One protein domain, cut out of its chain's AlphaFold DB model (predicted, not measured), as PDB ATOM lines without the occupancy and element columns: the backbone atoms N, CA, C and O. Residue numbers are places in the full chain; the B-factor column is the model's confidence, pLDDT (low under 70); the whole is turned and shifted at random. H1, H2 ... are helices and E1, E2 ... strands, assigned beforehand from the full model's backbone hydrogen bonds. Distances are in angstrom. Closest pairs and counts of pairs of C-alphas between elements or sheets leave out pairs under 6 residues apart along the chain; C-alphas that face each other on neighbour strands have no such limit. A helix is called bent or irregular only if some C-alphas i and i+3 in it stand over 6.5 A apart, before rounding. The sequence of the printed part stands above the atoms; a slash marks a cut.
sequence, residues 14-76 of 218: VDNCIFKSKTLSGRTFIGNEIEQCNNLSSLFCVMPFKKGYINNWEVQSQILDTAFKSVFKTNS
ATOM      1  N   VAL A  14      71.024 109.465 118.398       87.06
ATOM      2  CA  VAL A  14      71.366 110.821 117.962       87.06
ATOM      3  C   VAL A  14      72.840 111.051 118.241       87.06
ATOM      4  O   VAL A  14      73.285 110.858 119.375       87.06
ATOM      5  N   ASP A  15      73.583 111.476 117.221       87.62
ATOM      6  CA  ASP A  15      74.987 111.838 117.386       87.62
ATOM      7  C   ASP A  15      75.132 113.012 118.357       87.62
ATOM      8  O   ASP A  15      74.520 114.070 118.197       87.62
ATOM      9  N   ASN A  16      75.962 112.837 119.387       89.75
ATOM     10  CA  ASN A  16      76.121 113.840 120.436       89.75
ATOM     11  C   ASN A  16      77.159 114.908 120.067       89.75
ATOM     12  O   ASN A  16      78.170 115.100 120.755       89.75
ATOM     13  N   CYS A  17      76.929 115.575 118.941       89.69
ATOM     14  CA  CYS A  17      77.784 116.640 118.453       89.69
ATOM     15  C   CYS A  17      77.077 117.584 117.475       89.69
ATOM     16  O   CYS A  17      76.035 117.274 116.896       89.69
ATOM     17  N   ILE A  18      77.687 118.755 117.290       90.25
ATOM     18  CA  ILE A  18      77.294 119.723 116.265       90.25
ATOM     19  C   ILE A  18      78.383 119.748 115.200       90.25
ATOM     20  O   ILE A  18      79.535 120.090 115.481       90.25
ATOM     21  N   PHE A  19      78.018 119.410 113.971       87.75
ATOM     22  CA  PHE A  19      78.901 119.496 112.821       87.75
ATOM     23  C   PHE A  19      78.802 120.875 112.185       87.75
ATOM     24  O   PHE A  19      77.718 121.410 111.943       87.75
ATOM     25  N   LYS A  20      79.958 121.459 111.892       84.62
ATOM     26  CA  LYS A  20      80.075 122.728 111.181       84.62
ATOM     27  C   LYS A  20      80.983 122.525 109.976       84.62
ATOM     28  O   LYS A  20      82.034 121.896 110.091       84.62
ATOM     29  N   SER A  21      80.585 123.046 108.821       77.56
ATOM     30  CA  SER A  21      81.440 123.041 107.632       77.56
ATOM     31  C   SER A  21      82.366 124.256 107.646       77.56
ATOM     32  O   SER A  21      81.947 125.356 108.006       77.56
ATOM     33  N   LYS A  22      83.635 124.068 107.262       69.06
ATOM     34  CA  LYS A  22      84.564 125.188 107.015       69.06
ATOM     35  C   LYS A  22      84.335 125.859 105.660       69.06
ATOM     36  O   LYS A  22      84.691 127.020 105.498       69.06
ATOM     37  N   THR A  23      83.802 125.118 104.692       65.38
ATOM     38  CA  THR A  23      83.728 125.509 103.276       65.38
ATOM     39  C   THR A  23      82.329 125.949 102.855       65.38
ATOM     40  O   THR A  23      82.201 126.857 102.040       65.38
ATOM     41  N   LEU A  24      81.277 125.347 103.419       61.50
ATOM     42  CA  LEU A  24      79.887 125.731 103.168       61.50
ATOM     43  C   LEU A  24      79.419 126.758 104.205       61.50
ATOM     44  O   LEU A  24      79.632 126.594 105.405       61.50
ATOM     45  N   SER A  25      78.770 127.823 103.727       56.78
ATOM     46  CA  SER A  25      78.333 128.973 104.523       56.78
ATOM     47  C   SER A  25      77.538 128.561 105.763       56.78
ATOM     48  O   SER A  25      76.437 128.034 105.618       56.78
ATOM     49  N   GLY A  26      78.066 128.843 106.959       65.00
ATOM     50  CA  GLY A  26      77.341 129.052 108.226       65.00
ATOM     51  C   GLY A  26      76.390 127.961 108.741       65.00
ATOM     52  O   GLY A  26      75.885 128.098 109.853       65.00
ATOM     53  N   ARG A  27      76.121 126.895 107.981       74.25
ATOM     54  CA  ARG A  27      75.116 125.892 108.317       74.25
ATOM     55  C   ARG A  27      75.706 124.912 109.318       74.25
ATOM     56  O   ARG A  27      76.717 124.255 109.067       74.25
ATOM     57  N   THR A  28      75.056 124.853 110.467       82.38
ATOM     58  CA  THR A  28      75.310 123.889 111.530       82.38
ATOM     59  C   THR A  28      74.385 122.697 111.332       82.38
ATOM     60  O   THR A  28      73.193 122.894 111.105       82.38
ATOM     61  N   PHE A  29      74.918 121.488 111.433       84.44
ATOM     62  CA  PHE A  29      74.134 120.256 111.440       84.44
ATOM     63  C   PHE A  29      74.195 119.673 112.849       84.44
ATOM     64  O   PHE A  29      75.289 119.486 113.386       84.44
ATOM     65  N   ILE A  30      73.043 119.434 113.470       85.81
ATOM     66  CA  ILE A  30      72.976 118.935 114.847       85.81
ATOM     67  C   ILE A  30      72.595 117.454 114.821       85.81
ATOM     68  O   ILE A  30      71.550 117.081 114.286       85.81
ATOM     69  N   GLY A  31      73.441 116.603 115.404       83.06
ATOM     70  CA  GLY A  31      73.234 115.156 115.418       83.06
ATOM     71  C   GLY A  31      73.036 114.574 114.013       83.06
ATOM     72  O   GLY A  31      73.833 114.824 113.110       83.06
ATOM     73  N   ASN A  32      71.935 113.844 113.813       82.19
ATOM     74  CA  ASN A  32      71.662 113.099 112.573       82.19
ATOM     75  C   ASN A  32      71.329 113.987 111.363       82.19
ATOM     76  O   ASN A  32      71.199 113.488 110.250       82.19
ATOM     77  N   GLU A  33      71.206 115.307 111.535       83.69
ATOM     78  CA  GLU A  33      71.050 116.228 110.400       83.69
ATOM     79  C   GLU A  33      72.250 116.188 109.442       83.69
ATOM     80  O   GLU A  33      72.141 116.641 108.302       83.69
ATOM     81  N   ILE A  34      73.379 115.619 109.878       82.12
ATOM     82  CA  ILE A  34      74.564 115.413 109.049       82.12
ATOM     83  C   ILE A  34      74.306 114.524 107.828       82.12
ATOM     84  O   ILE A  34      74.944 114.726 106.800       82.12
ATOM     85  N   GLU A  35      73.322 113.621 107.883       79.69
ATOM     86  CA  GLU A  35      72.922 112.788 106.739       79.69
ATOM     87  C   GLU A  35      72.398 113.624 105.558       79.69
ATOM     88  O   GLU A  35      72.445 113.194 104.410       79.69
ATOM     89  N   GLN A  36      71.925 114.847 105.820       79.12
ATOM     90  CA  GLN A  36      71.469 115.783 104.788       79.12
ATOM     91  C   GLN A  36      72.625 116.573 104.158       79.12
ATOM     92  O   GLN A  36      72.407 117.412 103.278       79.12
ATOM     93  N   CYS A  37      73.852 116.378 104.641       76.88
ATOM     94  CA  CYS A  37      75.022 117.075 104.144       76.88
ATOM     95  C   CYS A  37      75.573 116.365 102.902       76.88
ATOM     96  O   CYS A  37      76.116 115.269 102.983       76.88
ATOM     97  N   ASN A  38      75.491 117.026 101.745       75.00
ATOM     98  CA  ASN A  38      76.010 116.477 100.485       75.00
ATOM     99  C   ASN A  38      77.545 116.383 100.445       75.00
ATOM    100  O   ASN A  38      78.091 115.647  99.628       75.00
ATOM    101  N   ASN A  39      78.250 117.166 101.269       76.12
ATOM    102  CA  ASN A  39      79.708 117.196 101.298       76.12
ATOM    103  C   ASN A  39      80.207 117.015 102.733       76.12
ATOM    104  O   ASN A  39      80.147 117.940 103.542       76.12
ATOM    105  N   LEU A  40      80.705 115.813 103.021       76.25
ATOM    106  CA  LEU A  40      81.231 115.435 104.333       76.25
ATOM    107  C   LEU A  40      82.683 115.892 104.555       76.25
ATOM    108  O   LEU A  40      83.211 115.736 105.656       76.25
ATOM    109  N   SER A  41      83.327 116.466 103.537       72.94
ATOM    110  CA  SER A  41      84.713 116.911 103.629       72.94
ATOM    111  C   SER A  41      84.842 118.181 104.466       72.94
ATOM    112  O   SER A  41      84.011 119.092 104.389       72.94
ATOM    113  N   SER A  42      85.934 118.295 105.228       75.44
ATOM    114  CA  SER A  42      86.248 119.492 106.029       75.44
ATOM    115  C   SER A  42      85.183 119.869 107.073       75.44
ATOM    116  O   SER A  42      85.046 121.044 107.449       75.44
ATOM    117  N   LEU A  43      84.444 118.875 107.571       81.06
ATOM    118  CA  LEU A  43      83.561 119.025 108.720       81.06
ATOM    119  C   LEU A  43      84.379 119.070 110.010       81.06
ATOM    120  O   LEU A  43      85.232 118.221 110.261       81.06
ATOM    121  N   PHE A  44      84.080 120.034 110.878       81.50
ATOM    122  CA  PHE A  44      84.574 120.014 112.248       81.50
ATOM    123  C   PHE A  44      83.432 119.763 113.225       81.50
ATOM    124  O   PHE A  44      82.347 120.338 113.134       81.50
ATOM    125  N   CYS A  45      83.706 118.867 114.164       84.44
ATOM    126  CA  CYS A  45      82.762 118.385 115.152       84.44
ATOM    127  C   CYS A  45      82.976 119.142 116.468       84.44
ATOM    128  O   CYS A  45      84.050 119.075 117.073       84.44
ATOM    129  N   VAL A  46      81.954 119.872 116.912       87.81
ATOM    130  CA  VAL A  46      81.913 120.497 118.232       87.81
ATOM    131  C   VAL A  46      81.212 119.529 119.176       87.81
ATOM    132  O   VAL A  46      80.015 119.279 119.053       87.81
ATOM    133  N   MET A  47      81.975 118.963 120.111       89.44
ATOM    134  CA  MET A  47      81.453 118.042 121.119       89.44
ATOM    135  C   MET A  47      81.261 118.769 122.456       89.44
ATOM    136  O   MET A  47      82.194 119.442 122.908       89.44
ATOM    137  N   PRO A  48      80.116 118.591 123.136       92.44
ATOM    138  CA  PRO A  48      79.909 119.142 124.477       92.44
ATOM    139  C   PRO A  48      80.761 118.430 125.538       92.44
ATOM    140  O   PRO A  48      81.090 119.006 126.580       92.44
ATOM    141  N   PHE A  49      81.163 117.185 125.260       91.06
ATOM    142  CA  PHE A  49      81.979 116.372 126.152       91.06
ATOM    143  C   PHE A  49      83.479 116.557 125.913       91.06
ATOM    144  O   PHE A  49      83.989 116.402 124.801       91.06
ATOM    145  N   LYS A  50      84.227 116.756 127.001       87.62
ATOM    146  CA  LYS A  50      85.693 116.736 127.017       87.62
ATOM    147  C   LYS A  50      86.174 115.695 128.020       87.62
ATOM    148  O   LYS A  50      85.817 115.733 129.191       87.62
ATOM    149  N   LYS A  51      86.981 114.733 127.551       84.31
ATOM    150  CA  LYS A  51      87.450 113.581 128.353       84.31
ATOM    151  C   LYS A  51      86.296 112.841 129.061       84.31
ATOM    152  O   LYS A  51      86.467 112.337 130.169       84.31
ATOM    153  N   GLY A  52      85.127 112.786 128.419       85.06
ATOM    154  CA  GLY A  52      83.945 112.099 128.934       85.06
ATOM    155  C   GLY A  52      83.170 112.827 130.041       85.06
ATOM    156  O   GLY A  52      82.288 112.224 130.642       85.06
ATOM    157  N   TYR A  53      83.458 114.108 130.278       89.56
ATOM    158  CA  TYR A  53      82.657 114.998 131.124       89.56
ATOM    159  C   TYR A  53      82.014 116.098 130.285       89.56
ATOM    160  O   TYR A  53      82.625 116.548 129.312       89.56
ATOM    161  N   ILE A  54      80.816 116.543 130.664       92.31
ATOM    162  CA  ILE A  54      80.157 117.681 130.015       92.31
ATOM    163  C   ILE A  54      80.917 118.946 130.402       92.31
ATOM    164  O   ILE A  54      81.053 119.260 131.582       92.31
ATOM    165  N   ASN A  55      81.446 119.639 129.398       91.12
ATOM    166  CA  ASN A  55      82.172 120.894 129.575       91.12
ATOM    167  C   ASN A  55      81.390 122.085 129.017       91.12
ATOM    168  O   ASN A  55      81.556 123.196 129.503       91.12
ATOM    169  N   ASN A  56      80.591 121.874 127.970       93.50
ATOM    170  CA  ASN A  56      79.787 122.921 127.356       93.50
ATOM    171  C   ASN A  56      78.309 122.508 127.379       93.50
ATOM    172  O   ASN A  56      77.883 121.685 126.567       93.50
ATOM    173  N   TRP A  57      77.563 123.072 128.330       93.00
ATOM    174  CA  TRP A  57      76.128 122.832 128.479       93.00
ATOM    175  C   TRP A  57      75.302 123.493 127.385       93.00
ATOM    176  O   TRP A  57      74.348 122.886 126.935       93.00
ATOM    177  N   GLU A  58      75.708 124.651 126.869       92.31
ATOM    178  CA  GLU A  58      75.007 125.322 125.767       92.31
ATOM    179  C   GLU A  58      74.933 124.423 124.520       92.31
ATOM    180  O   GLU A  58      73.863 124.200 123.954       92.31
ATOM    181  N   VAL A  59      76.063 123.820 124.136       93.25
ATOM    182  CA  VAL A  59      76.117 122.850 123.031       93.25
ATOM    183  C   VAL A  59      75.309 121.593 123.365       93.25
ATOM    184  O   VAL A  59      74.634 121.053 122.492       93.25
ATOM    185  N   GLN A  60      75.360 121.126 124.617       94.81
ATOM    186  CA  GLN A  60      74.600 119.951 125.048       94.81
ATOM    187  C   GLN A  60      73.089 120.198 124.961       94.81
ATOM    188  O   GLN A  60      72.384 119.350 124.421       94.81
ATOM    189  N   SER A  61      72.597 121.342 125.440       93.12
ATOM    190  CA  SER A  61      71.183 121.719 125.399       93.12
ATOM    191  C   SER A  61      70.695 121.880 123.961       93.12
ATOM    192  O   SER A  61      69.647 121.349 123.616       93.12
ATOM    193  N   GLN A  62      71.495 122.469 123.062       92.62
ATOM    194  CA  GLN A  62      71.158 122.524 121.630       92.62
ATOM    195  C   GLN A  62      70.979 121.129 121.007       92.62
ATOM    196  O   GLN A  62      70.065 120.905 120.212       92.62
ATOM    197  N   ILE A  63      71.844 120.173 121.363       92.06
ATOM    198  CA  ILE A  63      71.727 118.787 120.891       92.06
ATOM    199  C   ILE A  63      70.496 118.108 121.503       92.06
ATOM    200  O   ILE A  63      69.751 117.443 120.782       92.06
ATOM    201  N   LEU A  64      70.259 118.288 122.806       91.19
ATOM    202  CA  LEU A  64      69.101 117.731 123.509       91.19
ATOM    203  C   LEU A  64      67.785 118.270 122.947       91.19
ATOM    204  O   LEU A  64      66.886 117.481 122.677       91.19
ATOM    205  N   ASP A  65      67.692 119.570 122.676       89.62
ATOM    206  CA  ASP A  65      66.524 120.194 122.052       89.62
ATOM    207  C   ASP A  65      66.202 119.555 120.707       89.62
ATOM    208  O   ASP A  65      65.050 119.214 120.428       89.62
ATOM    209  N   THR A  66      67.217 119.367 119.864       87.81
ATOM    210  CA  THR A  66      67.054 118.718 118.561       87.81
ATOM    211  C   THR A  66      66.666 117.249 118.720       87.81
ATOM    212  O   THR A  66      65.776 116.770 118.012       87.81
ATOM    213  N   ALA A  67      67.265 116.536 119.677       87.62
ATOM    214  CA  ALA A  67      66.936 115.145 119.968       87.62
ATOM    215  C   ALA A  67      65.489 114.993 120.463       87.62
ATOM    216  O   ALA A  67      64.736 114.183 119.918       87.62
ATOM    217  N   PHE A  68      65.061 115.809 121.428       86.06
ATOM    218  CA  PHE A  68      63.695 115.816 121.944       86.06
ATOM    219  C   PHE A  68      62.699 116.219 120.859       86.06
ATOM    220  O   PHE A  68      61.739 115.490 120.619       86.06
ATOM    221  N   LYS A  69      62.955 117.296 120.107       82.69
ATOM    222  CA  LYS A  69      62.108 117.680 118.964       82.69
ATOM    223  C   LYS A  69      62.003 116.554 117.945       82.69
ATOM    224  O   LYS A  69      60.916 116.297 117.445       82.69
ATOM    225  N   SER A  70      63.100 115.868 117.632       78.88
ATOM    226  CA  SER A  70      63.078 114.712 116.736       78.88
ATOM    227  C   SER A  70      62.139 113.638 117.282       78.88
ATOM    228  O   SER A  70      61.169 113.284 116.607       78.88
ATOM    229  N   VAL A  71      62.385 113.152 118.501       74.44
ATOM    230  CA  VAL A  71      61.630 112.056 119.128       74.44
ATOM    231  C   VAL A  71      60.144 112.396 119.265       74.44
ATOM    232  O   VAL A  71      59.304 111.562 118.936       74.44
ATOM    233  N   PHE A  72      59.821 113.622 119.675       72.94
ATOM    234  CA  PHE A  72      58.464 114.032 120.037       72.94
ATOM    235  C   PHE A  72      57.701 114.770 118.936       72.94
ATOM    236  O   PHE A  72      56.505 114.988 119.093       72.94
ATOM    237  N   LYS A  73      58.310 115.057 117.774       61.22
ATOM    238  CA  LYS A  73      57.626 115.604 116.578       61.22
ATOM    239  C   LYS A  73      56.388 114.808 116.141       61.22
ATOM    240  O   LYS A  73      55.579 115.318 115.379       61.22
ATOM    241  N   THR A  74      56.246 113.562 116.592       55.78
ATOM    242  CA  THR A  74      55.071 112.719 116.323       55.78
ATOM    243  C   THR A  74      53.866 113.047 117.218       55.78
ATOM    244  O   THR A  74      52.758 112.670 116.861       55.78
ATOM    245  N   ASN A  75      54.053 113.785 118.319       57.28
ATOM    246  CA  ASN A  75      53.010 114.178 119.270       57.28
ATOM    247  C   ASN A  75      53.054 115.699 119.499       57.28
ATOM    248  O   ASN A  75      53.867 116.199 120.271       57.28
ATOM    249  N   SER A  76      52.153 116.446 118.859       56.06
ATOM    250  CA  SER A  76      52.108 117.920 118.895       56.06
ATOM    251  C   SER A  76      51.826 118.547 120.272       56.06
ATOM    252  O   SER A  76      51.934 119.760 120.400       56.06
TER     253      SER A  76
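AT A GLANCE: This is residues 14 to 76 of the 218 residues of an uncharacterized protein of Trichobilharzia regenti (UniProt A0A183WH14). A small sheet of three strands has the short helix H1 over one of its faces, while the long helix H2 slants past the end of the sheet where E1 begins and E2 ends and only grazes it. H2 and E3 make the two arms of a wide V, joined by the looped residues 47 to 56. The printed part has 63 residues, with three named strands and two named helices in the order E1, E2, H1, E3, H2; the sheet runs E2, E1, E3, antiparallel throughout, and the class is mixed, helices and strands. It is only just compact, close to loose, with a radius of gyration of the C-alphas of 12.5 A, and its outline is flat, 35 by 30 by 16 A.

HOW THE PARTS SIT: Start at E1, residues 18 to 21, the inner strand. It forms a hairpin with E2, residues 28 to 30, antiparallel at 151 degrees; look there for N 19 and O 29, 2.8 A apart and within hydrogen-bond range. On from E2 comes H1, residues 31 to 36, on the sheet at a height of 8.1 A and only just over E2 and E1, with 3 of its C-alphas falling on each; it runs along the strands, at 14 degrees to E1 on the local plane. Its closest C-alpha pair with E1 is Ile 18 and Gly 31, 6.2 A. Next find E3, residues 43 to 46, antiparallel to E1 at 149 degrees, with N 20 and O 44 at 2.9 A. E2, H1 and E3 form a split strand-helix-strand unit, two strands running the same way with E1 between them, and its crossover is right-handed. H2, residues 57 to 72, only grazes the sheet with its residues 59 to 67; its closest C-alpha pair with E2 is Ile 30 and Ile 63, 6.2 A. With residues 63 to 67 alone H2 only just touches H1, with 3 pairs of C-alphas within 8 A, the closest being Gly 31 and Ile 63 at 6.7 A; they run the same way at a steep tilt of 66 degrees. In H2 every O i to N i+4 pair is within hydrogen-bond range; in H1 0 of 2 are, but 3 of 3 O i to N i+3 pairs are.

IN THESE COORDINATES: Find C-alpha 18 at (77.294, 119.723, 116.265); from there E1 runs 10.1 A to Ser 21. E2 covers 6.4 A, H1 10.8 A and E3 9.8 A. H1 is only just irregular: C-alphas 31 and 34 are 6.51 A apart. Find C-alpha 57 at (76.128, 122.832, 128.479); H2 runs 21.5 A from there to C-alpha 72 at (58.464, 114.032, 120.037).

THE WHOLE: The C-alphas farthest apart are those of Lys 51 and Ser 76, 36.8 A. The printed part has no cut and no long link; residues 49 to 50 pair with 53 to 54, antiparallel, in the link from E3 to H2. Confidence is under 70 at residues 22 to 26 and 73 to 76.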